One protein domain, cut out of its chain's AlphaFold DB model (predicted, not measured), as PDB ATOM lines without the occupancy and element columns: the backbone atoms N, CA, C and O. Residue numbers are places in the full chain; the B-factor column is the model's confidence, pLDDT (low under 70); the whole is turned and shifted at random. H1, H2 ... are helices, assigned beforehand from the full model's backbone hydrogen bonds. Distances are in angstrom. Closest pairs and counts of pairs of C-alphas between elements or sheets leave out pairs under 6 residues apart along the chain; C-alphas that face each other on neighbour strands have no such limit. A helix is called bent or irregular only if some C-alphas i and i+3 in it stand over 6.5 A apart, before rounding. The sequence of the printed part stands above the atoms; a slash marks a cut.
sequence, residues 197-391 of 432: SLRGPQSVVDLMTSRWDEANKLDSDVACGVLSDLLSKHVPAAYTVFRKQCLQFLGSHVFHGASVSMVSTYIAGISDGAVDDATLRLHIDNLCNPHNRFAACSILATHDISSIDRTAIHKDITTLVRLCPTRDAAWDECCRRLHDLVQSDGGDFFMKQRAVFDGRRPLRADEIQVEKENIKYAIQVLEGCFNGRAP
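This is residues 197 to 391 of the 432 residues of an uncharacterized protein of Armillaria gallica (UniProt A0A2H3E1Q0). The longest helix, H10, packs alongside H8 and, more steeply tilted, on H6 and H7, the four making one bundle, and a second bundle of five, H1 to H5, packs on H6 and H7 through H3 and H4. The five lie in two layers, H1, H3 and H5 in one and H2 and H4 in the other, while H9 and the long link after it lie near H10. The printed part has 195 residues, with ten named helices, H1 to H10 in chain order, and no named strand: all helix. It is compact, with a radius of gyration of the C-alphas of 15.9 A and spans of 44 by 44 by 25 A.

Start at H10, residues 365 to 386; its residues 372 to 382 alone touch H8, residues 329 to 343, closest at C-alphas Lys 372 and Val 342, 5.2 A, at a shallow tilt of 25 degrees, opposite ways. H10 also touches H7, residues 310 to 323, closest at C-alphas Val 381 and His 314, 6.3 A. Look next at the hub H6, residues 290 to 301, whose closest C-alphas to H10 are Ala 301 and Ile 375, 4.9 A. H6, H7, H8 and H10 form an up-and-down bundle, each running against the one before. H4, residues 258 to 271, touches H6 at a steep tilt of 66 degrees, closest at C-alphas Val 260 and Ile 299, 5.6 A. H2, residues 218 to 232, touches H4 at 14 degrees, a shallow tilt, the same way, with C-alphas Ser 228 and Met 262 closest at 4.4 A. H1, residues 199 to 210, and H2 are a hairpin, closest at C-alphas Met 208 and Ser 220, 4.3 A. H3, residues 236 to 250, touches H1, closest at C-alphas Ala 238 and Pro 201, 5.3 A; H5, residues 277 to 288, completes this second up-and-down bundle. Every O i to N i+4 pair is within hydrogen-bond range in H1, H2, H6, H7, H8 and H10, against 9 of 11 in H3, 9 of 10 in H4 and 6 of 8 in H5; H9, residues 348 to 351, is too short for one.

Find C-alpha 365 at (31.196, 23.670, -17.663); H10 runs 32.0 A to C-alpha 386 at (32.764, 0.311, -39.508). H1 begins at C-alpha 199, (-0.484, 21.318, -43.669). H2 is 21.0 A long, H8 20.9 A, H4 20.8 A, H3 20.6 A and H7 20.0 A. H3 is irregular: C-alphas 244 and 247 are 8.1 A apart.

The C-alphas of Ala 278 and Ala 365 are farthest apart, at 45.5 A. The printed part has no cut, and the one long link, H9 to H10, has 13 residues. Mean pLDDT of the printed part is 86.3; among residues under 70 are 304 to 308, 354 to 360 and 388 to 391.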
ATOM      1  N   SER A 197      -2.869  15.748 -43.356       94.31
ATOM      2  CA  SER A 197      -2.268  16.327 -44.551       94.31
ATOM      3  C   SER A 197      -0.883  16.895 -44.242       94.31
ATOM      4  O   SER A 197      -0.438  16.941 -43.097       94.31
ATOM      5  N   LEU A 198      -0.177  17.373 -45.270       94.56
ATOM      6  CA  LEU A 198       1.094  18.080 -45.078       94.56
ATOM      7  C   LEU A 198       0.934  19.377 -44.272       94.56
ATOM      8  O   LEU A 198       1.895  19.804 -43.641       94.56
ATOM      9  N   ARG A 199      -0.256  19.994 -44.269       93.12
ATOM     10  CA  ARG A 199      -0.484  21.318 -43.669       93.12
ATOM     11  C   ARG A 199      -0.309  21.312 -42.153       93.12
ATOM     12  O   ARG A 199       0.286  22.245 -41.619       93.12
ATOM     13  N   GLY A 200      -0.775  20.263 -41.474       93.00
ATOM     14  CA  GLY A 200      -0.646  20.134 -40.021       93.00
ATOM     15  C   GLY A 200       0.814  20.078 -39.567       93.00
ATOM     16  O   GLY A 200       1.267  21.001 -38.890       93.00
ATOM     17  N   PRO A 201       1.592  19.058 -39.979       94.88
ATOM     18  CA  PRO A 201       3.003  18.960 -39.618       94.88
ATOM     19  C   PRO A 201       3.832  20.146 -40.129       94.88
ATOM     20  O   PRO A 201       4.754  20.566 -39.436       94.88
ATOM     21  N   GLN A 202       3.500  20.719 -41.295       94.81
ATOM     22  CA  GLN A 202       4.160  21.935 -41.779       94.81
ATOM     23  C   GLN A 202       3.939  23.105 -40.816       94.81
ATOM     24  O   GLN A 202       4.914  23.738 -40.440       94.81
ATOM     25  N   SER A 203       2.710  23.330 -40.335       92.06
ATOM     26  CA  SER A 203       2.421  24.393 -39.358       92.06
ATOM     27  C   SER A 203       3.194  24.194 -38.048       92.06
ATOM     28  O   SER A 203       3.686  25.153 -37.464       92.06
ATOM     29  N   VAL A 204       3.363  22.946 -37.595       92.69
ATOM     30  CA  VAL A 204       4.197  22.641 -36.417       92.69
ATOM     31  C   VAL A 204       5.659  23.018 -36.666       92.69
ATOM     32  O   VAL A 204       6.289  23.629 -35.805       92.69
ATOM     33  N   VAL A 205       6.204  22.701 -37.845       92.44
ATOM     34  CA  VAL A 205       7.588  23.061 -38.184       92.44
ATOM     35  C   VAL A 205       7.761  24.560 -38.414       92.44
ATOM     36  O   VAL A 205       8.761  25.125 -37.981       92.44
ATOM     37  N   ASP A 206       6.805  25.236 -39.039       90.38
ATOM     38  CA  ASP A 206       6.856  26.686 -39.239       90.38
ATOM     39  C   ASP A 206       6.840  27.418 -37.884       90.38
ATOM     40  O   ASP A 206       7.610  28.357 -37.666       90.38
ATOM     41  N   LEU A 207       6.047  26.936 -36.917       87.19
ATOM     42  CA  LEU A 207       6.094  27.439 -35.542       87.19
ATOM     43  C   LEU A 207       7.448  27.151 -34.883       87.19
ATOM     44  O   LEU A 207       8.058  28.049 -34.305       87.19
ATOM     45  N   MET A 208       7.936  25.911 -34.993       89.75
ATOM     46  CA  MET A 208       9.225  25.501 -34.432       89.75
ATOM     47  C   MET A 208      10.363  26.397 -34.933       89.75
ATOM     48  O   MET A 208      11.165  26.885 -34.142       89.75
ATOM     49  N   THR A 209      10.426  26.616 -36.247       89.56
ATOM     50  CA  THR A 209      11.510  27.348 -36.912       89.56
ATOM     51  C   THR A 209      11.424  28.853 -36.668       89.56
ATOM     52  O   THR A 209      12.445  29.473 -36.380       89.56
ATOM     53  N   SER A 210      10.224  29.444 -36.697       86.06
ATOM     54  CA  SER A 210      10.033  30.882 -36.436       86.06
ATOM     55  C   SER A 210      10.375  31.296 -35.003       86.06
ATOM     56  O   SER A 210      10.743  32.446 -34.774       86.06
ATOM     57  N   ARG A 211      10.284  30.364 -34.047       83.44
ATOM     58  CA  ARG A 211      10.546  30.591 -32.616       83.44
ATOM     59  C   ARG A 211      11.889  30.035 -32.137       83.44
ATOM     60  O   ARG A 211      12.180  30.096 -30.945       83.44
ATOM     61  N   TRP A 212      12.706  29.493 -33.041       85.62
ATOM     62  CA  TRP A 212      13.892  28.712 -32.680       85.62
ATOM     63  C   TRP A 212      14.942  29.519 -31.908       85.62
ATOM     64  O   TRP A 212      15.400  29.109 -30.844       85.62
ATOM     65  N   ASP A 213      15.288  30.703 -32.411       80.31
ATOM     66  CA  ASP A 213      16.332  31.546 -31.819       80.31
ATOM     67  C   ASP A 213      15.796  32.528 -30.762       80.31
ATOM     68  O   ASP A 213      16.544  33.363 -30.241       80.31
ATOM     69  N   GLU A 214      14.510  32.447 -30.407       77.06
ATOM     70  CA  GLU A 214      13.927  33.316 -29.387       77.06
ATOM     71  C   GLU A 214      14.444  32.968 -27.984       77.06
ATOM     72  O   GLU A 214      14.709  31.815 -27.640       77.06
ATOM     73  N   ALA A 215      14.562  33.980 -27.115       62.91
ATOM     74  CA  ALA A 215      15.042  33.785 -25.745       62.91
ATOM     75  C   ALA A 215      14.152  32.814 -24.941       62.91
ATOM     76  O   ALA A 215      14.647  32.081 -24.081       62.91
ATOM     77  N   ASN A 216      12.851  32.779 -25.248       66.25
ATOM     78  CA  ASN A 216      11.895  31.843 -24.673       66.25
ATOM     79  C   ASN A 216      11.661  30.647 -25.612       66.25
ATOM     80  O   ASN A 216      10.639  30.558 -26.280       66.25
ATOM     81  N   LYS A 217      12.608  29.704 -25.630       68.62
ATOM     82  CA  LYS A 217      12.591  28.523 -26.520       68.62
ATOM     83  C   LYS A 217      11.471  27.497 -26.225       68.62
ATOM     84  O   LYS A 217      11.496  26.395 -26.765       68.62
ATOM     85  N   LEU A 218      10.511  27.808 -25.342       73.44
ATOM     86  CA  LEU A 218       9.455  26.874 -24.925       73.44
ATOM     87  C   LEU A 218       8.606  26.428 -26.104       73.44
ATOM     88  O   LEU A 218       8.370  25.235 -26.255       73.44
ATOM     89  N   ASP A 219       8.238  27.362 -26.970       77.38
ATOM     90  CA  ASP A 219       7.368  27.058 -28.098       77.38
ATOM     91  C   ASP A 219       8.066  26.136 -29.112       77.38
ATOM     92  O   ASP A 219       7.465  25.170 -29.580       77.38
ATOM     93  N   SER A 220       9.363  26.349 -29.379       83.00
ATOM     94  CA  SER A 220      10.151  25.463 -30.249       83.00
ATOM     95  C   SER A 220      10.384  24.074 -29.647       83.00
ATOM     96  O   SER A 220      10.363  23.082 -30.376       83.00
ATOM     97  N   ASP A 221      10.579  23.979 -28.326       85.69
ATOM     98  CA  ASP A 221      10.794  22.696 -27.646       85.69
ATOM     99  C   ASP A 221       9.500  21.867 -27.629       85.69
ATOM    100  O   ASP A 221       9.518  20.667 -27.904       85.69
ATOM    101  N   VAL A 222       8.358  22.514 -27.364       86.50
ATOM    102  CA  VAL A 222       7.048  21.856 -27.424       86.50
ATOM    103  C   VAL A 222       6.729  21.449 -28.863       86.50
ATOM    104  O   VAL A 222       6.291  20.323 -29.080       86.50
ATOM    105  N   ALA A 223       7.010  22.293 -29.862       90.62
ATOM    106  CA  ALA A 223       6.815  21.939 -31.269       90.62
ATOM    107  C   ALA A 223       7.687  20.743 -31.707       90.62
ATOM    108  O   ALA A 223       7.190  19.869 -32.421       90.62
ATOM    109  N   CYS A 224       8.938  20.643 -31.226       91.69
ATOM    110  CA  CYS A 224       9.754  19.432 -31.390       91.69
ATOM    111  C   CYS A 224       9.028  18.201 -30.831       91.69
ATOM    112  O   CYS A 224       8.919  17.196 -31.527       91.69
ATOM    113  N   GLY A 225       8.492  18.292 -29.607       92.06
ATOM    114  CA  GLY A 225       7.735  17.209 -28.972       92.06
ATOM    115  C   GLY A 225       6.495  16.791 -29.768       92.06
ATOM    116  O   GLY A 225       6.279  15.604 -29.999       92.06
ATOM    117  N   VAL A 226       5.723  17.757 -30.276       93.62
ATOM    118  CA  VAL A 226       4.568  17.490 -31.151       93.62
ATOM    119  C   VAL A 226       4.999  16.757 -32.419       93.62
ATOM    120  O   VAL A 226       4.347  15.796 -32.828       93.62
ATOM    121  N   LEU A 227       6.096  17.181 -33.055       95.81
ATOM    122  CA  LEU A 227       6.579  16.511 -34.259       95.81
ATOM    123  C   LEU A 227       7.118  15.106 -33.957       95.81
ATOM    124  O   LEU A 227       6.826  14.188 -34.723       95.81
ATOM    125  N   SER A 228       7.820  14.907 -32.837       95.69
ATOM    126  CA  SER A 228       8.208  13.577 -32.342       95.69
ATOM    127  C   SER A 228       6.994  12.662 -32.180       95.69
ATOM    128  O   SER A 228       7.014  11.525 -32.647       95.69
ATOM    129  N   ASP A 229       5.908  13.161 -31.590       95.38
ATOM    130  CA  ASP A 229       4.668  12.404 -31.403       95.38
ATOM    131  C   ASP A 229       4.003  12.017 -32.730       95.38
ATOM    132  O   ASP A 229       3.466  10.919 -32.868       95.38
ATOM    133  N   LEU A 230       4.023  12.902 -33.727       96.50
ATOM    134  CA  LEU A 230       3.502  12.586 -35.060       96.50
ATOM    135  C   LEU A 230       4.365  11.533 -35.766       96.50
ATOM    136  O   LEU A 230       3.836  10.639 -36.430       96.50
ATOM    137  N   LEU A 231       5.689  11.621 -35.616       96.94
ATOM    138  CA  LEU A 231       6.627  10.648 -36.170       96.94
ATOM    139  C   LEU A 231       6.447   9.272 -35.515       96.94
ATOM    140  O   LEU A 231       6.376   8.273 -36.233       96.94
ATOM    141  N   SER A 232       6.302   9.211 -34.187       95.12
ATOM    142  CA  SER A 232       6.109   7.955 -33.444       95.12
ATOM    143  C   SER A 232       4.779   7.272 -33.770       95.12
ATOM    144  O   SER A 232       4.694   6.047 -33.772       95.12
ATOM    145  N   LYS A 233       3.753   8.051 -34.133       93.50
ATOM    146  CA  LYS A 233       2.459   7.562 -34.645       93.50
ATOM    147  C   LYS A 233       2.482   7.210 -36.136       93.50
ATOM    148  O   LYS A 233       1.431   6.950 -36.716       93.50
ATOM    149  N   HIS A 234       3.656   7.217 -36.767       93.94
ATOM    150  CA  HIS A 234       3.850   6.893 -38.181       93.94
ATOM    151  C   HIS A 234       3.010   7.747 -39.149       93.94
ATOM    152  O   HIS A 234       2.579   7.269 -40.195       93.94
ATOM    153  N   VAL A 235       2.786   9.027 -38.827       95.12
ATOM    154  CA  VAL A 235       2.053   9.963 -39.696       95.12
ATOM    155  C   VAL A 235       2.882  10.268 -40.955       95.12
ATOM    156  O   VAL A 235       3.880  10.986 -40.850       95.12
ATOM    157  N   PRO A 236       2.492   9.820 -42.170       94.62
ATOM    158  CA  PRO A 236       3.353   9.928 -43.360       94.62
ATOM    159  C   PRO A 236       3.703  11.374 -43.742       94.62
ATOM    160  O   PRO A 236       4.810  11.682 -44.203       94.62
ATOM    161  N   ALA A 237       2.765  12.294 -43.505       95.62
ATOM    162  CA  ALA A 237       2.963  13.718 -43.727       95.62
ATOM    163  C   ALA A 237       4.098  14.296 -42.858       95.62
ATOM    164  O   ALA A 237       4.874  15.117 -43.347       95.62
ATOM    165  N   ALA A 238       4.253  13.826 -41.615       97.06
ATOM    166  CA  ALA A 238       5.305  14.283 -40.709       97.06
ATOM    167  C   ALA A 238       6.700  13.887 -41.207       97.06
ATOM    168  O   ALA A 238       7.591  14.733 -41.249       97.06
ATOM    169  N   TYR A 239       6.878  12.651 -41.690       96.44
ATOM    170  CA  TYR A 239       8.140  12.225 -42.311       96.44
ATOM    171  C   TYR A 239       8.465  13.077 -43.536       96.44
ATOM    172  O   TYR A 239       9.597  13.539 -43.697       96.44
ATOM    173  N   THR A 240       7.469  13.322 -44.394       95.69
ATOM    174  CA  THR A 240       7.649  14.127 -45.609       95.69
ATOM    175  C   THR A 240       8.126  15.540 -45.286       95.69
ATOM    176  O   THR A 240       9.078  16.016 -45.909       95.69
ATOM    177  N   VAL A 241       7.481  16.198 -44.322       95.62
ATOM    178  CA  VAL A 241       7.850  17.541 -43.866       95.62
ATOM    179  C   VAL A 241       9.239  17.518 -43.223       95.62
ATOM    180  O   VAL A 241      10.096  18.310 -43.612       95.62
ATOM    181  N   PHE A 242       9.515  16.559 -42.334       96.50
ATOM    182  CA  PHE A 242      10.815  16.440 -41.675       96.50
ATOM    183  C   PHE A 242      11.965  16.337 -42.683       96.50
ATOM    184  O   PHE A 242      12.934  17.096 -42.607       96.50
ATOM    185  N   ARG A 243      11.840  15.440 -43.671       94.81
ATOM    186  CA  ARG A 243      12.850  15.246 -44.723       94.81
ATOM    187  C   ARG A 243      13.146  16.532 -45.485       94.81
ATOM    188  O   ARG A 243      14.300  16.779 -45.812       94.81
ATOM    189  N   LYS A 244      12.109  17.311 -45.804       92.75
ATOM    190  CA  LYS A 244      12.231  18.487 -46.672       92.75
ATOM    191  C   LYS A 244      12.992  19.644 -46.033       92.75
ATOM    192  O   LYS A 244      13.616  20.388 -46.776       92.75
ATOM    193  N   GLN A 245      12.921  19.813 -44.711       87.81
ATOM    194  CA  GLN A 245      13.398  21.055 -44.087       87.81
ATOM    195  C   GLN A 245      14.088  20.899 -42.728       87.81
ATOM    196  O   GLN A 245      14.955  21.710 -42.414       87.81
ATOM    197  N   CYS A 246      13.774  19.873 -41.927       93.81
ATOM    198  CA  CYS A 246      14.206  19.858 -40.527       93.81
ATOM    199  C   CYS A 246      15.722  19.694 -40.371       93.81
ATOM    200  O   CYS A 246      16.342  20.512 -39.707       93.81
ATOM    201  N   LEU A 247      16.352  18.690 -40.991       92.31
ATOM    202  CA  LEU A 247      17.798  18.466 -40.796       92.31
ATOM    203  C   LEU A 247      18.663  19.605 -41.339       92.31
ATOM    204  O   LEU A 247      19.650  19.972 -40.705       92.31
ATOM    205  N   GLN A 248      18.277  20.184 -42.477       90.94
ATOM    206  CA  GLN A 248      18.984  21.325 -43.054       90.94
ATOM    207  C   GLN A 248      18.866  22.561 -42.154       90.94
ATOM    208  O   GLN A 248      19.857  23.255 -41.922       90.94
ATOM    209  N   PHE A 249      17.664  22.820 -41.628       91.75
ATOM    210  CA  PHE A 249      17.434  23.888 -40.664       91.75
ATOM    211  C   PHE A 249      18.276  23.665 -39.402       91.75
ATOM    212  O   PHE A 249      19.106  24.504 -39.062       91.75
ATOM    213  N   LEU A 250      18.151  22.501 -38.762       90.25
ATOM    214  CA  LEU A 250      18.858  22.172 -37.522       90.25
ATOM    215  C   LEU A 250      20.384  22.223 -37.683       90.25
ATOM    216  O   LEU A 250      21.075  22.700 -36.790       90.25
ATOM    217  N   GLY A 251      20.916  21.794 -38.831       86.06
ATOM    218  CA  GLY A 251      22.354  21.821 -39.120       86.06
ATOM    219  C   GLY A 251      22.968  23.222 -39.215       86.06
ATOM    220  O   GLY A 251      24.194  23.345 -39.189       86.06
ATOM    221  N   SER A 252      22.137  24.264 -39.313       85.31
ATOM    222  CA  SER A 252      22.562  25.667 -39.438       85.31
ATOM    223  C   SER A 252      22.186  26.538 -38.234       85.31
ATOM    224  O   SER A 252      22.518  27.720 -38.226       85.31
ATOM    225  N   HIS A 253      21.500  25.982 -37.231       83.50
ATOM    226  CA  HIS A 253      20.981  26.733 -36.085       83.50
ATOM    227  C   HIS A 253      21.528  26.207 -34.759       83.50
ATOM    228  O   HIS A 253      22.202  25.180 -34.682       83.50
ATOM    229  N   VAL A 254      21.249  26.951 -33.689       77.50
ATOM    230  CA  VAL A 254      21.625  26.563 -32.330       77.50
ATOM    231  C   VAL A 254      20.964  25.243 -31.954       77.50
ATOM    232  O   VAL A 254      19.785  25.033 -32.216       77.50
ATOM    233  N   PHE A 255      21.703  24.372 -31.276       78.50
ATOM    234  CA  PHE A 255      21.175  23.101 -30.804       78.50
ATOM    235  C   PHE A 255      20.130  23.264 -29.683       78.50
ATOM    236  O   PHE A 255      20.319  24.041 -28.740       78.50
ATOM    237  N   HIS A 256      19.039  22.498 -29.776       80.31
ATOM    238  CA  HIS A 256      17.995  22.376 -28.754       80.31
ATOM    239  C   HIS A 256      17.861  20.910 -28.334       80.31
ATOM    240  O   HIS A 256      17.667  20.049 -29.193       80.31
ATOM    241  N   GLY A 257      17.881  20.618 -27.029       79.06
ATOM    242  CA  GLY A 257      17.782  19.241 -26.520       79.06
ATOM    243  C   GLY A 257      16.506  18.510 -26.957       79.06
ATOM    244  O   GLY A 257      16.545  17.319 -27.254       79.06
ATOM    245  N   ALA A 258      15.388  19.226 -27.117       83.75
ATOM    246  CA  ALA A 258      14.138  18.648 -27.616       83.75
ATOM    247  C   ALA A 258      14.256  18.073 -29.047       83.75
ATOM    248  O   ALA A 258      13.512  17.161 -29.412       83.75
ATOM    249  N   SER A 259      15.224  18.549 -29.844       89.00
ATOM    250  CA  SER A 259      15.473  18.034 -31.195       89.00
ATOM    251  C   SER A 259      16.021  16.604 -31.211       89.00
ATOM    252  O   SER A 259      15.822  15.903 -32.202       89.00
ATOM    253  N   VAL A 260      16.642  16.138 -30.117       90.06
ATOM    254  CA  VAL A 260      17.190  14.774 -30.000       90.06
ATOM    255  C   VAL A 260      16.083  13.743 -30.165       90.06
ATOM    256  O   VAL A 260      16.155  12.900 -31.056       90.06
ATOM    257  N   SER A 261      15.012  13.866 -29.373       91.06
ATOM    258  CA  SER A 261      13.850  12.972 -29.445       91.06
ATOM    259  C   SER A 261      13.229  12.965 -30.846       91.06
ATOM    260  O   SER A 261      12.880  11.909 -31.371       91.06
ATOM    261  N   MET A 262      13.155  14.134 -31.480       94.31
ATOM    262  CA  MET A 262      12.566  14.302 -32.806       94.31
ATOM    263  C   MET A 262      13.391  13.613 -33.901       94.31
ATOM    264  O   MET A 262      12.848  12.850 -34.701       94.31
ATOM    265  N   VAL A 263      14.710  13.839 -33.922       95.44
ATOM    266  CA  VAL A 263      15.633  13.209 -34.879       95.44
ATOM    267  C   VAL A 263      15.725  11.698 -34.641       95.44
ATOM    268  O   VAL A 263      15.672  10.930 -35.603       95.44
ATOM    269  N   SER A 264      15.799  11.273 -33.376       94.81
ATOM    270  CA  SER A 264      15.819   9.862 -32.968       94.81
ATOM    271  C   SER A 264      14.573   9.127 -33.467       94.81
ATOM    272  O   SER A 264      14.677   8.125 -34.177       94.81
ATOM    273  N   THR A 265      13.386   9.692 -33.218       95.81
ATOM    274  CA  THR A 265      12.109   9.100 -33.645       95.81
ATOM    275  C   THR A 265      11.989   9.027 -35.168       95.81
ATOM    276  O   THR A 265      11.525   8.019 -35.698       95.81
ATOM    277  N   TYR A 266      12.442  10.055 -35.894       97.12
ATOM    278  CA  TYR A 266      12.465  10.038 -37.360       97.12
ATOM    279  C   TYR A 266      13.351   8.909 -37.913       97.12
ATOM    280  O   TYR A 266      12.921   8.161 -38.793       97.12
ATOM    281  N   ILE A 267      14.572   8.763 -37.387       95.88
ATOM    282  CA  ILE A 267      15.528   7.731 -37.820       95.88
ATOM    283  C   ILE A 267      15.012   6.329 -37.488       95.88
ATOM    284  O   ILE A 267      15.029   5.457 -38.360       95.88
ATOM    285  N   ALA A 268      14.512   6.126 -36.267       95.38
ATOM    286  CA  ALA A 268      13.906   4.867 -35.850       95.38
ATOM    287  C   ALA A 268      12.717   4.501 -36.747       95.38
ATOM    288  O   ALA A 268      12.683   3.411 -37.310       95.38
ATOM    289  N   GLY A 269      11.798   5.438 -36.984       93.81
ATOM    290  CA  GLY A 269      10.615   5.184 -37.799       93.81
ATOM    291  C   GLY A 269      10.933   4.812 -39.248       93.81
ATOM    292  O   GLY A 269      10.335   3.888 -39.794       93.81
ATOM    293  N   ILE A 270      11.911   5.472 -39.878       94.06
ATOM    294  CA  ILE A 270      12.342   5.106 -41.237       94.06
ATOM    295  C   ILE A 270      12.968   3.710 -41.261       94.06
ATOM    296  O   ILE A 270      12.696   2.938 -42.180       94.06
ATOM    297  N   SER A 271      13.783   3.381 -40.256       90.94
ATOM    298  CA  SER A 271      14.364   2.045 -40.097       90.94
ATOM    299  C   SER A 271      13.279   0.975 -39.909       90.94
ATOM    300  O   SER A 271      13.360  -0.099 -40.501       90.94
ATOM    301  N   ASP A 272      12.226   1.281 -39.155       90.62
ATOM    302  CA  ASP A 272      11.150   0.343 -38.821       90.62
ATOM    303  C   ASP A 272      10.072   0.223 -39.919       90.62
ATOM    304  O   ASP A 272       9.081  -0.485 -39.750       90.62
ATOM    305  N   GLY A 273      10.266   0.872 -41.074       86.56
ATOM    306  CA  GLY A 273       9.365   0.756 -42.224       86.56
ATOM    307  C   GLY A 273       8.132   1.661 -42.162       86.56
ATOM    308  O   GLY A 273       7.112   1.344 -42.769       86.56
ATOM    309  N   ALA A 274       8.211   2.805 -41.471       85.62
ATOM    310  CA  ALA A 274       7.133   3.804 -41.419       85.62
ATOM    311  C   ALA A 274       6.786   4.429 -42.784       85.62
ATOM    312  O   ALA A 274       5.755   5.084 -42.931       85.62
ATOM    313  N   VAL A 275       7.673   4.277 -43.767       87.56
ATOM    314  CA  VAL A 275       7.541   4.809 -45.123       87.56
ATOM    315  C   VAL A 275       7.664   3.671 -46.131       87.56
ATOM    316  O   VAL A 275       8.372   2.693 -45.890       87.56
ATOM    317  N   ASP A 276       6.986   3.794 -47.271       89.56
ATOM    318  CA  ASP A 276       7.073   2.805 -48.346       89.56
ATOM    319  C   ASP A 276       8.480   2.751 -48.973       89.56
ATOM    320  O   ASP A 276       9.249   3.710 -48.895       89.56
ATOM    321  N   ASP A 277       8.807   1.646 -49.649       85.75
ATOM    322  CA  ASP A 277      10.140   1.398 -50.218       85.75
ATOM    323  C   ASP A 277      10.603   2.479 -51.219       85.75
ATOM    324  O   ASP A 277      11.807   2.739 -51.346       85.75
ATOM    325  N   ALA A 278       9.680   3.104 -51.963       87.06
ATOM    326  CA  ALA A 278      10.034   4.147 -52.924       87.06
ATOM    327  C   ALA A 278      10.393   5.447 -52.196       87.06
ATOM    328  O   ALA A 278      11.401   6.084 -52.518       87.06
ATOM    329  N   THR A 279       9.613   5.801 -51.177       89.25
ATOM    330  CA  THR A 279       9.839   6.987 -50.348       89.25
ATOM    331  C   THR A 279      11.047   6.812 -49.422       89.25
ATOM    332  O   THR A 279      11.822   7.756 -49.254       89.25
ATOM    333  N   LEU A 280      11.291   5.602 -48.900       91.88
ATOM    334  CA  LEU A 280      12.434   5.245 -48.047       91.88
ATOM    335  C   LEU A 280      13.769   5.697 -48.646       91.88
ATOM    336  O   LEU A 280      14.582   6.317 -47.964       91.88
ATOM    337  N   ARG A 281      13.973   5.456 -49.945       91.38
ATOM    338  CA  ARG A 281      15.187   5.889 -50.654       91.38
ATOM    339  C   ARG A 281      15.407   7.386 -50.568       91.38
ATOM    340  O   ARG A 281      16.512   7.819 -50.283       91.38
ATOM    341  N   LEU A 282      14.348   8.170 -50.742       93.69
ATOM    342  CA  LEU A 282      14.443   9.622 -50.671       93.69
ATOM    343  C   LEU A 282      14.829  10.105 -49.265       93.69
ATOM    344  O   LEU A 282      15.503  11.126 -49.130       93.69
ATOM    345  N   HIS A 283      14.393   9.400 -48.218       94.06
ATOM    346  CA  HIS A 283      14.799   9.683 -46.842       94.06
ATOM    347  C   HIS A 283      16.256   9.302 -46.583       94.06
ATOM    348  O   HIS A 283      16.976  10.088 -45.966       94.06
ATOM    349  N   ILE A 284      16.691   8.142 -47.083       93.31
ATOM    350  CA  ILE A 284      18.080   7.683 -46.996       93.31
ATOM    351  C   ILE A 284      19.002   8.645 -47.746       93.31
ATOM    352  O   ILE A 284      19.962   9.121 -47.158       93.31
ATOM    353  N   ASP A 285      18.687   9.020 -48.986       92.50
ATOM    354  CA  ASP A 285      19.495   9.959 -49.775       92.50
ATOM    355  C   ASP A 285      19.630  11.314 -49.062       92.50
ATOM    356  O   ASP A 285      20.717  11.894 -48.998       92.50
ATOM    357  N   ASN A 286      18.541  11.796 -48.450       92.69
ATOM    358  CA  ASN A 286      18.557  13.019 -47.652       92.69
ATOM    359  C   ASN A 286      19.416  12.891 -46.383       92.69
ATOM    360  O   ASN A 286      20.126  13.834 -46.044       92.69
ATOM    361  N   LEU A 287      19.356  11.751 -45.686       92.56
ATOM    362  CA  LEU A 287      20.166  11.465 -44.494       92.56
ATOM    363  C   LEU A 287      21.643  11.251 -44.834       92.56
ATOM    364  O   LEU A 287      22.513  11.668 -44.077       92.56
ATOM    365  N   CYS A 288      21.937  10.621 -45.969       90.56
ATOM    366  CA  CYS A 288      23.299  10.347 -46.394       90.56
ATOM    367  C   CYS A 288      23.970  11.579 -47.029       90.56
ATOM    368  O   CYS A 288      25.184  11.541 -47.238       90.56
ATOM    369  N   ASN A 289      23.247  12.682 -47.272       92.50
ATOM    370  CA  ASN A 289      23.857  13.975 -47.582       92.50
ATOM    371  C   ASN A 289      24.843  14.384 -46.459       92.50
ATOM    372  O   ASN A 289      24.451  14.354 -45.293       92.50
ATOM    373  N   PRO A 290      26.087  14.809 -46.764       92.00
ATOM    374  CA  PRO A 290      27.110  15.054 -45.740       92.00
ATOM    375  C   PRO A 290      26.704  16.060 -44.655       92.00
ATOM    376  O   PRO A 290      27.018  15.865 -43.481       92.00
ATOM    377  N   HIS A 291      25.989  17.127 -45.029       91.38
ATOM    378  CA  HIS A 291      25.560  18.155 -44.081       91.38
ATOM    379  C   HIS A 291      24.475  17.621 -43.141       91.38
ATOM    380  O   HIS A 291      24.618  17.708 -41.922       91.38
ATOM    381  N   ASN A 292      23.433  17.003 -43.701       93.25
ATOM    382  CA  ASN A 292      22.329  16.432 -42.927       93.25
ATOM    383  C   ASN A 292      22.785  15.260 -42.052       93.25
ATOM    384  O   ASN A 292      22.310  15.119 -40.928       93.25
ATOM    385  N   ARG A 293      23.725  14.446 -42.548       93.25
ATOM    386  CA  ARG A 293      24.331  13.344 -41.798       93.25
ATOM    387  C   ARG A 293      25.037  13.858 -40.557       93.25
ATOM    388  O   ARG A 293      24.791  13.352 -39.469       93.25
ATOM    389  N   PHE A 294      25.879  14.879 -40.718       92.94
ATOM    390  CA  PHE A 294      26.549  15.503 -39.586       92.94
ATOM    391  C   PHE A 294      25.543  16.129 -38.618       92.94
ATOM    392  O   PHE A 294      25.659  15.906 -37.418       92.94
ATOM    393  N   ALA A 295      24.535  16.853 -39.116       92.62
ATOM    394  CA  ALA A 295      23.499  17.445 -38.273       92.62
ATOM    395  C   ALA A 295      22.793  16.371 -37.428       92.62
ATOM    396  O   ALA A 295      22.824  16.446 -36.203       92.62
ATOM    397  N   ALA A 296      22.268  15.319 -38.062       94.62
ATOM    398  CA  ALA A 296      21.630  14.205 -37.369       94.62
ATOM    399  C   ALA A 296      22.578  13.524 -36.373       94.62
ATOM    400  O   ALA A 296      22.213  13.314 -35.222       94.62
ATOM    401  N   CYS A 297      23.808  13.218 -36.789       94.56
ATOM    402  CA  CYS A 297      24.774  12.538 -35.938       94.56
ATOM    403  C   CYS A 297      25.182  13.384 -34.727       94.56
ATOM    404  O   CYS A 297      25.284  12.853 -33.629       94.56
ATOM    405  N   SER A 298      25.400  14.688 -34.913       91.88
ATOM    406  CA  SER A 298      25.748  15.607 -33.826       91.88
ATOM    407  C   SER A 298      24.604  15.762 -32.824       91.88
ATOM    408  O   SER A 298      24.858  15.748 -31.627       91.88
ATOM    409  N   ILE A 299      23.354  15.805 -33.306       91.31
ATOM    410  CA  ILE A 299      22.157  15.854 -32.461       91.31
ATOM    411  C   ILE A 299      21.986  14.558 -31.668       91.31
ATOM    412  O   ILE A 299      21.772  14.612 -30.468       91.31
ATOM    413  N   LEU A 300      22.110  13.391 -32.305       92.38
ATOM    414  CA  LEU A 300      21.977  12.097 -31.623       92.38
ATOM    415  C   LEU A 300      23.140  11.782 -30.672       92.38
ATOM    416  O   LEU A 300      22.996  10.978 -29.756       92.38
ATOM    417  N   ALA A 301      24.306  12.380 -30.914       90.81
ATOM    418  CA  ALA A 301      25.475  12.251 -30.052       90.81
ATOM    419  C   ALA A 301      25.362  13.084 -28.767       90.81
ATOM    420  O   ALA A 301      26.121  12.854 -27.828       90.81
ATOM    421  N   THR A 302      24.435  14.039 -28.733       83.44
ATOM    422  CA  THR A 302      24.064  14.816 -27.548       83.44
ATOM    423  C   THR A 302      22.768  14.268 -26.961       83.44
ATOM    424  O   THR A 302      21.892  13.817 -27.695       83.44
ATOM    425  N   HIS A 303      22.621  14.289 -25.644       72.69
ATOM    426  CA  HIS A 303      21.412  13.784 -24.991       72.69
ATOM    427  C   HIS A 303      21.146  14.598 -23.730       72.69
ATOM    428  O   HIS A 303      22.101  15.005 -23.083       72.69
ATOM    429  N   ASP A 304      19.870  14.835 -23.393       63.91
ATOM    430  CA  ASP A 304      19.483  15.746 -22.307       63.91
ATOM    431  C   ASP A 304      20.316  15.521 -21.032       63.91
ATOM    432  O   ASP A 304      20.491  14.392 -20.572       63.91
ATOM    433  N   ILE A 305      20.782  16.628 -20.451       59.44
ATOM    434  CA  ILE A 305      21.721  16.738 -19.321       59.44
ATOM    435  C   ILE A 305      21.251  15.907 -18.112       59.44
ATOM    436  O   ILE A 305      22.045  15.495 -17.266       59.44
ATOM    437  N   SER A 306      19.940  15.666 -18.026       56.41
ATOM    438  CA  SER A 306      19.278  14.905 -16.968       56.41
ATOM    439  C   SER A 306      19.459  13.380 -17.071       56.41
ATOM    440  O   SER A 306      19.218  12.675 -16.089       56.41
ATOM    441  N   SER A 307      19.897  12.854 -18.222       55.38
ATOM    442  CA  SER A 307      19.977  11.418 -18.497       55.38
ATOM    443  C   SER A 307      21.141  11.088 -19.436       55.38
ATOM    444  O   SER A 307      21.041  11.225 -20.658       55.38
ATOM    445  N   ILE A 308      22.243  10.584 -18.863       62.88
ATOM    446  CA  ILE A 308      23.334   9.946 -19.616       62.88
ATOM    447  C   ILE A 308      22.856   8.552 -20.048       62.88
ATOM    448  O   ILE A 308      23.278   7.531 -19.503       62.88
ATOM    449  N   ASP A 309      21.945   8.492 -21.016       76.94
ATOM    450  CA  ASP A 309      21.519   7.225 -21.600       76.94
ATOM    451  C   ASP A 309      22.439   6.843 -22.767       76.94
ATOM    452  O   ASP A 309      22.139   7.027 -23.948       76.94
ATOM    453  N   ARG A 310      23.603   6.276 -22.425       87.81
ATOM    454  CA  ARG A 310      24.527   5.713 -23.425       87.81
ATOM    455  C   ARG A 310      23.872   4.617 -24.266       87.81
ATOM    456  O   ARG A 310      24.283   4.412 -25.404       87.81
ATOM    457  N   THR A 311      22.857   3.933 -23.743       89.62
ATOM    458  CA  THR A 311      22.123   2.912 -24.496       89.62
ATOM    459  C   THR A 311      21.315   3.555 -25.619       89.62
ATOM    460  O   THR A 311      21.340   3.053 -26.744       89.62
ATOM    461  N   ALA A 312      20.663   4.691 -25.347       89.25
ATOM    462  CA  ALA A 312      19.962   5.478 -26.360       89.25
ATOM    463  C   ALA A 312      20.925   5.976 -27.447       89.25
ATOM    464  O   ALA A 312      20.698   5.697 -28.624       89.25
ATOM    465  N   ILE A 313      22.059   6.582 -27.066       92.19
ATOM    466  CA  ILE A 313      23.084   7.033 -28.028       92.19
ATOM    467  C   ILE A 313      23.564   5.862 -28.892       92.19
ATOM    468  O   ILE A 313      23.612   5.962 -30.118       92.19
ATOM    469  N   HIS A 314      23.893   4.722 -28.276       94.25
ATOM    470  CA  HIS A 314      24.332   3.539 -29.012       94.25
ATOM    471  C   HIS A 314      23.278   3.081 -30.026       94.25
ATOM    472  O   HIS A 314      23.606   2.825 -31.188       94.25
ATOM    473  N   LYS A 315      22.014   2.970 -29.598       94.06
ATOM    474  CA  LYS A 315      20.894   2.568 -30.456       94.06
ATOM    475  C   LYS A 315      20.729   3.529 -31.631       94.06
ATOM    476  O   LYS A 315      20.659   3.068 -32.771       94.06
ATOM    477  N   ASP A 316      20.700   4.827 -31.369       94.44
ATOM    478  CA  ASP A 316      20.408   5.848 -32.372       94.44
ATOM    479  C   ASP A 316      21.531   5.964 -33.404       94.44
ATOM    480  O   ASP A 316      21.274   5.915 -34.610       94.44
ATOM    481  N   ILE A 317      22.786   5.997 -32.949       95.56
ATOM    482  CA  ILE A 317      23.961   6.014 -33.828       95.56
ATOM    483  C   ILE A 317      24.032   4.736 -34.668       95.56
ATOM    484  O   ILE A 317      24.201   4.807 -35.886       95.56
ATOM    485  N   THR A 318      23.831   3.563 -34.059       95.50
ATOM    486  CA  THR A 318      23.806   2.289 -34.797       95.50
ATOM    487  C   THR A 318      22.692   2.276 -35.845       95.50
ATOM    488  O   THR A 318      22.893   1.793 -36.960       95.50
ATOM    489  N   THR A 319      21.516   2.815 -35.516       95.56
ATOM    490  CA  THR A 319      20.373   2.882 -36.437       95.56
ATOM    491  C   THR A 319      20.661   3.823 -37.608       95.56
ATOM    492  O   THR A 319      20.435   3.448 -38.759       95.56
ATOM    493  N   LEU A 320      21.263   4.991 -37.357       95.81
ATOM    494  CA  LEU A 320      21.708   5.903 -38.413       95.81
ATOM    495  C   LEU A 320      22.748   5.241 -39.335       95.81
ATOM    496  O   LEU A 320      22.637   5.341 -40.559       95.81
ATOM    497  N   VAL A 321      23.724   4.514 -38.776       94.88
ATOM    498  CA  VAL A 321      24.716   3.773 -39.576       94.88
ATOM    499  C   VAL A 321      24.052   2.677 -40.410       94.88
ATOM    500  O   VAL A 321      24.416   2.499 -41.567       94.88
ATOM    501  N   ARG A 322      23.040   1.969 -39.893       93.31
ATOM    502  CA  ARG A 322      22.296   0.963 -40.679       93.31
ATOM    503  C   ARG A 322      21.585   1.565 -41.892       93.31
ATOM    504  O   ARG A 322      21.529   0.908 -42.929       93.31
ATOM    505  N   LEU A 323      21.082   2.796 -41.781       92.56
ATOM    506  CA  LEU A 323      20.457   3.515 -42.898       92.56
ATOM    507  C   LEU A 323      21.487   4.011 -43.929       92.56
ATOM    508  O   LEU A 323      21.204   3.983 -45.125       92.56
ATOM    509  N   CYS A 324      22.691   4.398 -43.492       91.12
ATOM    510  CA  CYS A 324      23.809   4.796 -44.359       91.12
ATOM    511  C   CYS A 324      25.046   3.889 -44.134       91.12
ATOM    512  O   CYS A 324      26.059   4.351 -43.605       91.12
ATOM    513  N   PRO A 325      25.011   2.604 -44.549       88.06
ATOM    514  CA  PRO A 325      25.966   1.580 -44.096       88.06
ATOM    515  C   PRO A 325      27.334   1.622 -44.785       88.06
ATOM    516  O   PRO A 325      28.255   0.913 -44.384       88.06
ATOM    517  N   THR A 326      27.479   2.403 -45.853       87.19
ATOM    518  CA  THR A 326      28.731   2.457 -46.616       87.19
ATOM    519  C   THR A 326      29.664   3.473 -45.979       87.19
ATOM    520  O   THR A 326      29.328   4.654 -45.946       87.19
ATOM    521  N   ARG A 327      30.842   3.036 -45.516       86.69
ATOM    522  CA  ARG A 327      31.905   3.965 -45.116       86.69
ATOM    523  C   ARG A 327      32.366   4.749 -46.344       86.69
ATOM    524  O   ARG A 327      32.833   4.161 -47.318       86.69
ATOM    525  N   ASP A 328      32.199   6.061 -46.294       89.62
ATOM    526  CA  ASP A 328      32.537   7.004 -47.355       89.62
ATOM    527  C   ASP A 328      33.205   8.251 -46.743       89.62
ATOM    528  O   ASP A 328      33.268   8.408 -45.520       89.62
ATOM    529  N   ALA A 329      33.670   9.165 -47.597       89.75
ATOM    530  CA  ALA A 329      34.302  10.409 -47.156       89.75
ATOM    531  C   ALA A 329      33.389  11.274 -46.264       89.75
ATOM    532  O   ALA A 329      33.882  12.067 -45.468       89.75
ATOM    533  N   ALA A 330      32.064  11.126 -46.370       91.19
ATOM    534  CA  ALA A 330      31.118  11.874 -45.553       91.19
ATOM    535  C   ALA A 330      31.040  11.340 -44.113       91.19
ATOM    536  O   ALA A 330      30.827  12.131 -43.194       91.19
ATOM    537  N   TRP A 331      31.250  10.037 -43.887       93.44
ATOM    538  CA  TRP A 331      31.408   9.490 -42.536       93.44
ATOM    539  C   TRP A 331      32.730   9.903 -41.899       93.44
ATOM    540  O   TRP A 331      32.727  10.327 -40.746       93.44
ATOM    541  N   ASP A 332      33.832   9.847 -42.649       91.62
ATOM    542  CA  ASP A 332      35.137  10.276 -42.133       91.62
ATOM    543  C   ASP A 332      35.119  11.779 -41.779       91.62
ATOM    544  O   ASP A 332      35.573  12.178 -40.705       91.62
ATOM    545  N   GLU A 333      34.493  12.606 -42.621       92.75
ATOM    546  CA  GLU A 333      34.259  14.028 -42.353       92.75
ATOM    547  C   GLU A 333      33.344  14.261 -41.140       92.75
ATOM    548  O   GLU A 333      33.609  15.138 -40.317       92.75
ATOM    549  N   CYS A 334      32.283  13.462 -40.988       93.88
ATOM    550  CA  CYS A 334      31.399  13.531 -39.828       93.88
ATOM    551  C   CYS A 334      32.166  13.249 -38.528       93.88
ATOM    552  O   CYS A 334      32.104  14.056 -37.601       93.88
ATOM    553  N   CYS A 335      32.936  12.157 -38.473       92.81
ATOM    554  CA  CYS A 335      33.762  11.816 -37.312       92.81
ATOM    555  C   CYS A 335      34.780  12.917 -36.999       92.81
ATOM    556  O   CYS A 335      34.914  13.321 -35.844       92.81
ATOM    557  N   ARG A 336      35.451  13.459 -38.024       93.25
ATOM    558  CA  ARG A 336      36.403  14.566 -37.870       93.25
ATOM    559  C   ARG A 336      35.742  15.794 -37.235       93.25
ATOM    560  O   ARG A 336      36.255  16.322 -36.254       93.25
ATOM    561  N   ARG A 337      34.573  16.209 -37.730       92.25
ATOM    562  CA  ARG A 337      33.831  17.352 -37.172       92.25
ATOM    563  C   ARG A 337      33.315  17.094 -35.751       92.25
ATOM    564  O   ARG A 337      33.274  18.022 -34.951       92.25
ATOM    565  N   LEU A 338      32.936  15.858 -35.411       92.50
ATOM    566  CA  LEU A 338      32.581  15.500 -34.030       92.50
ATOM    567  C   LEU A 338      33.798  15.581 -33.098       92.50
ATOM    568  O   LEU A 338      33.682  16.094 -31.986       92.50
ATOM    569  N   HIS A 339      34.979  15.146 -33.551       93.00
ATOM    570  CA  HIS A 339      36.222  15.361 -32.806       93.00
ATOM    571  C   HIS A 339      36.510  16.853 -32.599       93.00
ATOM    572  O   HIS A 339      36.851  17.242 -31.482       93.00
ATOM    573  N   ASP A 340      36.313  17.690 -33.623       91.12
ATOM    574  CA  ASP A 340      36.487  19.145 -33.514       91.12
ATOM    575  C   ASP A 340      35.559  19.750 -32.437       91.12
ATOM    576  O   ASP A 340      35.995  20.607 -31.660       91.12
ATOM    577  N   LEU A 341      34.310  19.275 -32.323       88.62
ATOM    578  CA  LEU A 341      33.376  19.694 -31.262       88.62
ATOM    579  C   LEU A 341      33.875  19.323 -29.860       88.62
ATOM    580  O   LEU A 341      33.720  20.103 -28.926       88.62
ATOM    581  N   VAL A 342      34.489  18.150 -29.699       88.88
ATOM    582  CA  VAL A 342      35.032  17.702 -28.407       88.88
ATOM    583  C   VAL A 342      36.267  18.515 -28.000       88.88
ATOM    584  O   VAL A 342      36.416  18.863 -26.825       88.88
ATOM    585  N   GLN A 343      37.160  18.788 -28.958       86.19
ATOM    586  CA  GLN A 343      38.460  19.426 -28.713       86.19
ATOM    587  C   GLN A 343      38.369  20.946 -28.552       86.19
ATOM    588  O   GLN A 343      39.116  21.527 -27.770       86.19
ATOM    589  N   SER A 344      37.453  21.596 -29.268       79.31
ATOM    590  CA  SER A 344      37.149  23.014 -29.060       79.31
ATOM    591  C   SER A 344      36.155  23.193 -27.909       79.31
ATOM    592  O   SER A 344      35.522  22.237 -27.462       79.31
ATOM    593  N   ASP A 345      35.916  24.419 -27.448       64.94
ATOM    594  CA  ASP A 345      34.764  24.720 -26.577       64.94
ATOM    595  C   ASP A 345      33.418  24.633 -27.333       64.94
ATOM    596  O   ASP A 345      32.415  25.199 -26.908       64.94
ATOM    597  N   GLY A 346      33.392  23.964 -28.498       60.88
ATOM    598  CA  GLY A 346      32.267  23.884 -29.429       60.88
ATOM    599  C   GLY A 346      31.879  25.228 -30.046       60.88
ATOM    600  O   GLY A 346      30.933  25.288 -30.827       60.88
ATOM    601  N   GLY A 347      32.572  26.316 -29.697       71.75
ATOM    602  CA  GLY A 347      32.175  27.678 -30.036       71.75
ATOM    603  C   GLY A 347      30.727  27.944 -29.623       71.75
ATOM    604  O   GLY A 347      30.324  27.739 -28.479       71.75
ATOM    605  N   ASP A 348      29.922  28.355 -30.594       69.88
ATOM    606  CA  ASP A 348      28.494  28.591 -30.412       69.88
ATOM    607  C   ASP A 348      27.682  27.317 -30.122       69.88
ATOM    608  O   ASP A 348      26.574  27.422 -29.593       69.88
ATOM    609  N   PHE A 349      28.217  26.127 -30.431       75.75
ATOM    610  CA  PHE A 349      27.493  24.860 -30.333       75.75
ATOM    611  C   PHE A 349      27.037  24.551 -28.910       75.75
ATOM    612  O   PHE A 349      25.872  24.219 -28.745       75.75
ATOM    613  N   PHE A 350      27.909  24.676 -27.898       77.69
ATOM    614  CA  PHE A 350      27.556  24.431 -26.490       77.69
ATOM    615  C   PHE A 350      27.110  25.705 -25.767       77.69
ATOM    616  O   PHE A 350      26.154  25.678 -24.994       77.69
ATOM    617  N   MET A 351      27.755  26.848 -26.030       70.81
ATOM    618  CA  MET A 351      27.484  28.096 -25.299       70.81
ATOM    619  C   MET A 351      26.063  28.637 -25.511       70.81
ATOM    620  O   MET A 351      25.494  29.297 -24.631       70.81
ATOM    621  N   LYS A 352      25.472  28.370 -26.681       71.94
ATOM    622  CA  LYS A 352      24.101  28.786 -27.003       71.94
ATOM    623  C   LYS A 352      23.043  27.764 -26.561       71.94
ATOM    624  O   LYS A 352      21.847  28.073 -26.619       71.94
ATOM    625  N   GLN A 353      23.455  26.596 -26.060       74.50
ATOM    626  CA  GLN A 353      22.540  25.638 -25.441       74.50
ATOM    627  C   GLN A 353      22.070  26.148 -24.078       74.50
ATOM    628  O   GLN A 353      22.705  26.991 -23.428       74.50
ATOM    629  N   ARG A 354      20.895  25.673 -23.667       68.81
ATOM    630  CA  ARG A 354      20.234  26.084 -22.432       68.81
ATOM    631  C   ARG A 354      19.693  24.859 -21.704       68.81
ATOM    632  O   ARG A 354      19.012  24.047 -22.318       68.81
ATOM    633  N   ALA A 355      19.953  24.768 -20.405       67.44
ATOM    634  CA  ALA A 355      19.377  23.739 -19.546       67.44
ATOM    635  C   ALA A 355      17.915  24.089 -19.219       67.44
ATOM    636  O   ALA A 355      17.634  25.187 -18.730       67.44
ATOM    637  N   VAL A 356      16.978  23.170 -19.475       60.69
ATOM    638  CA  VAL A 356      15.529  23.424 -19.336       60.69
ATOM    639  C   VAL A 356      15.086  23.484 -17.868       60.69
ATOM    640  O   VAL A 356      14.252  24.316 -17.516       60.69
ATOM    641  N   PHE A 357      15.674  22.658 -16.999       55.56
ATOM    642  CA  PHE A 357      15.183  22.421 -15.634       55.56
ATOM    643  C   PHE A 357      15.433  23.553 -14.622       55.56
ATOM    644  O   PHE A 357      14.822  23.547 -13.558       55.56
ATOM    645  N   ASP A 358      16.282  24.534 -14.938       52.47
ATOM    646  CA  ASP A 358      16.742  25.552 -13.978       52.47
ATOM    647  C   ASP A 358      16.663  26.967 -14.581       52.47
ATOM    648  O   ASP A 358      17.650  27.698 -14.684       52.47
ATOM    649  N   GLY A 359      15.479  27.326 -15.093       55.28
ATOM    650  CA  GLY A 359      15.199  28.678 -15.591       55.28
ATOM    651  C   GLY A 359      15.855  29.035 -16.930       55.28
ATOM    652  O   GLY A 359      16.114  30.210 -17.174       55.28
ATOM    653  N   ARG A 360      16.116  28.048 -17.805       64.50
ATOM    654  CA  ARG A 360      16.726  28.247 -19.140       64.50
ATOM    655  C   ARG A 360      18.044  29.025 -19.071       64.50
ATOM    656  O   ARG A 360      18.240  30.026 -19.761       64.50
ATOM    657  N   ARG A 361      18.975  28.543 -18.248       76.25
ATOM    658  CA  ARG A 361      20.338  29.089 -18.152       76.25
ATOM    659  C   ARG A 361      21.285  28.456 -19.180       76.25
ATOM    660  O   ARG A 361      21.020  27.337 -19.618       76.25
ATOM    661  N   PRO A 362      22.388  29.128 -19.561       78.31
ATOM    662  CA  PRO A 362      23.482  28.487 -20.289       78.31
ATOM    663  C   PRO A 362      23.938  27.192 -19.611       78.31
ATOM    664  O   PRO A 362      23.849  27.073 -18.380       78.31
ATOM    665  N   LEU A 363      24.444  26.251 -20.413       78.81
ATOM    666  CA  LEU A 363      25.130  25.080 -19.876       78.81
ATOM    667  C   LEU A 363      26.309  25.518 -19.002       78.81
ATOM    668  O   LEU A 363      27.052  26.440 -19.350       78.81
ATOM    669  N   ARG A 364      26.474  24.854 -17.861       85.56
ATOM    670  CA  ARG A 364      27.662  24.969 -17.013       85.56
ATOM    671  C   ARG A 364      28.784  24.100 -17.580       85.56
ATOM    672  O   ARG A 364      28.553  23.206 -18.388       85.56
ATOM    673  N   ALA A 365      30.015  24.364 -17.153       86.12
ATOM    674  CA  ALA A 365      31.196  23.670 -17.663       86.12
ATOM    675  C   ALA A 365      31.148  22.143 -17.451       86.12
ATOM    676  O   ALA A 365      31.601  21.391 -18.310       86.12
ATOM    677  N   ASP A 366      30.577  21.684 -16.337       85.94
ATOM    678  CA  ASP A 366      30.352  20.268 -16.044       85.94
ATOM    679  C   ASP A 366      29.325  19.635 -16.993       85.94
ATOM    680  O   ASP A 366      29.562  18.545 -17.507       85.94
ATOM    681  N   GLU A 367      28.236  20.338 -17.307       85.56
ATOM    682  CA  GLU A 367      27.223  19.883 -18.272       85.56
ATOM    683  C   GLU A 367      27.789  19.824 -19.698       85.56
ATOM    684  O   GLU A 367      27.580  18.848 -20.414       85.56
ATOM    685  N   ILE A 368      28.590  20.821 -20.093       86.19
ATOM    686  CA  ILE A 368      29.317  20.802 -21.374       86.19
ATOM    687  C   ILE A 368      30.265  19.602 -21.430       86.19
ATOM    688  O   ILE A 368      30.375  18.946 -22.466       86.19
ATOM    689  N   GLN A 369      30.950  19.290 -20.327       87.69
ATOM    690  CA  GLN A 369      31.827  18.126 -20.276       87.69
ATOM    691  C   GLN A 369      31.044  16.820 -20.458       87.69
ATOM    692  O   GLN A 369      31.523  15.941 -21.170       87.69
ATOM    693  N   VAL A 370      29.845  16.699 -19.878       87.19
ATOM    694  CA  VAL A 370      28.964  15.537 -20.091       87.19
ATOM    695  C   VAL A 370      28.613  15.378 -21.571       87.19
ATOM    696  O   VAL A 370      28.794  14.289 -22.114       87.19
ATOM    697  N   GLU A 371      28.218  16.453 -22.257       87.19
ATOM    698  CA  GLU A 371      27.930  16.391 -23.698       87.19
ATOM    699  C   GLU A 371      29.166  16.007 -24.522       87.19
ATOM    700  O   GLU A 371      29.087  15.193 -25.442       87.19
ATOM    701  N   LYS A 372      30.348  16.524 -24.167       89.44
ATOM    702  CA  LYS A 372      31.606  16.115 -24.810       89.44
ATOM    703  C   LYS A 372      31.896  14.627 -24.607       89.44
ATOM    704  O   LYS A 372      32.362  13.975 -25.540       89.44
ATOM    705  N   GLU A 373      31.634  14.075 -23.424       90.31
ATOM    706  CA  GLU A 373      31.772  12.633 -23.176       90.31
ATOM    707  C   GLU A 373      30.748  11.804 -23.964       90.31
ATOM    708  O   GLU A 373      31.098  10.737 -24.474       90.31
ATOM    709  N   ASN A 374      29.520  12.298 -24.131       90.94
ATOM    710  CA  ASN A 374      28.505  11.665 -24.975       90.94
ATOM    711  C   ASN A 374      28.944  11.631 -26.446       90.94
ATOM    712  O   ASN A 374      28.899  10.575 -27.080       90.94
ATOM    713  N   ILE A 375      29.491  12.738 -26.959       92.06
ATOM    714  CA  ILE A 375      30.023  12.801 -28.325       92.06
ATOM    715  C   ILE A 375      31.215  11.853 -28.501       92.06
ATOM    716  O   ILE A 375      31.274  11.127 -29.493       92.06
ATOM    717  N   LYS A 376      32.142  11.788 -27.535       93.25
ATOM    718  CA  LYS A 376      33.242  10.804 -27.564       93.25
ATOM    719  C   LYS A 376      32.716   9.374 -27.631       93.25
ATOM    720  O   LYS A 376      33.246   8.566 -28.391       93.25
ATOM    721  N   TYR A 377      31.685   9.058 -26.850       94.25
ATOM    722  CA  TYR A 377      31.058   7.742 -26.876       94.25
ATOM    723  C   TYR A 377      30.394   7.457 -28.233       94.25
ATOM    724  O   TYR A 377      30.616   6.392 -28.805       94.25
ATOM    725  N   ALA A 378      29.667   8.419 -28.807       94.31
ATOM    726  CA  ALA A 378      29.074   8.288 -30.138       94.31
ATOM    727  C   ALA A 378      30.130   8.015 -31.226       94.31
ATOM    728  O   ALA A 378      29.928   7.139 -32.065       94.31
ATOM    729  N   ILE A 379      31.283   8.697 -31.177       94.88
ATOM    730  CA  ILE A 379      32.418   8.437 -32.079       94.88
ATOM    731  C   ILE A 379      32.905   6.987 -31.943       94.88
ATOM    732  O   ILE A 379      33.080   6.307 -32.952       94.88
ATOM    733  N   GLN A 380      33.062   6.479 -30.715       95.00
ATOM    734  CA  GLN A 380      33.471   5.085 -30.489       95.00
ATOM    735  C   GLN A 380      32.472   4.088 -31.092       95.00
ATOM    736  O   GLN A 380      32.885   3.089 -31.683       95.00
ATOM    737  N   VAL A 381      31.167   4.355 -30.970       94.31
ATOM    738  CA  VAL A 381      30.118   3.523 -31.580       94.31
ATOM    739  C   VAL A 381      30.218   3.562 -33.107       94.31
ATOM    740  O   VAL A 381      30.244   2.502 -33.731       94.31
ATOM    741  N   LEU A 382      30.349   4.752 -33.710       93.62
ATOM    742  CA  LEU A 382      30.523   4.918 -35.161       93.62
ATOM    743  C   LEU A 382      31.724   4.123 -35.683       93.62
ATOM    744  O   LEU A 382      31.601   3.345 -36.630       93.62
ATOM    745  N   GLU A 383      32.886   4.290 -35.054       92.06
ATOM    746  CA  GLU A 383      34.102   3.568 -35.422       92.06
ATOM    747  C   GLU A 383      33.933   2.054 -35.257       92.06
ATOM    748  O   GLU A 383      34.353   1.289 -36.128       92.06
ATOM    749  N   GLY A 384      33.281   1.610 -34.178       91.50
ATOM    750  CA  GLY A 384      32.961   0.203 -33.935       91.50
ATOM    751  C   GLY A 384      32.111  -0.412 -35.048       91.50
ATOM    752  O   GLY A 384      32.428  -1.505 -35.529       91.50
ATOM    753  N   CYS A 385      31.094   0.315 -35.527       90.31
ATOM    754  CA  CYS A 385      30.235  -0.137 -36.622       90.31
ATOM    755  C   CYS A 385      31.007  -0.383 -37.930       90.31
ATOM    756  O   CYS A 385      30.706  -1.345 -38.636       90.31
ATOM    757  N   PHE A 386      32.007   0.443 -38.255       87.94
ATOM    758  CA  PHE A 386      32.764   0.311 -39.508       87.94
ATOM    759  C   PHE A 386      34.003  -0.578 -39.406       87.94
ATOM    760  O   PHE A 386      34.398  -1.192 -40.394       87.94
ATOM    761  N   ASN A 387      34.619  -0.664 -38.229       83.88
ATOM    762  CA  ASN A 387      35.840  -1.442 -38.020       83.88
ATOM    763  C   ASN A 387      35.553  -2.921 -37.691       83.88
ATOM    764  O   ASN A 387      36.472  -3.663 -37.350       83.88
ATOM    765  N   GLY A 388      34.288  -3.360 -37.764       62.38
ATOM    766  CA  GLY A 388      33.880  -4.741 -37.476       62.38
ATOM    767  C   GLY A 388      34.057  -5.145 -36.010       62.38
ATOM    768  O   GLY A 388      34.034  -6.332 -35.687       62.38
ATOM    769  N   ARG A 389      34.244  -4.169 -35.115       46.09
ATOM    770  CA  ARG A 389      34.438  -4.396 -33.686       46.09
ATOM    771  C   ARG A 389      33.089  -4.198 -33.008       46.09
ATOM    772  O   ARG A 389      32.711  -3.073 -32.699       46.09
ATOM    773  N   ALA A 390      32.347  -5.286 -32.810       37.84
ATOM    774  CA  ALA A 390      31.179  -5.243 -31.938       37.84
ATOM    775  C   ALA A 390      31.633  -4.720 -30.560       37.84
ATOM    776  O   ALA A 390      32.606  -5.257 -30.018       37.84
ATOM    777  N   PRO A 391      31.002  -3.677 -29.996       41.50
ATOM    778  CA  PRO A 391      31.274  -3.308 -28.623       41.50
ATOM    779  C   PRO A 391      30.789  -4.459 -27.740       41.50
ATOM    780  O   PRO A 391      29.601  -4.763 -27.678       41.50
TER     781      PRO A 391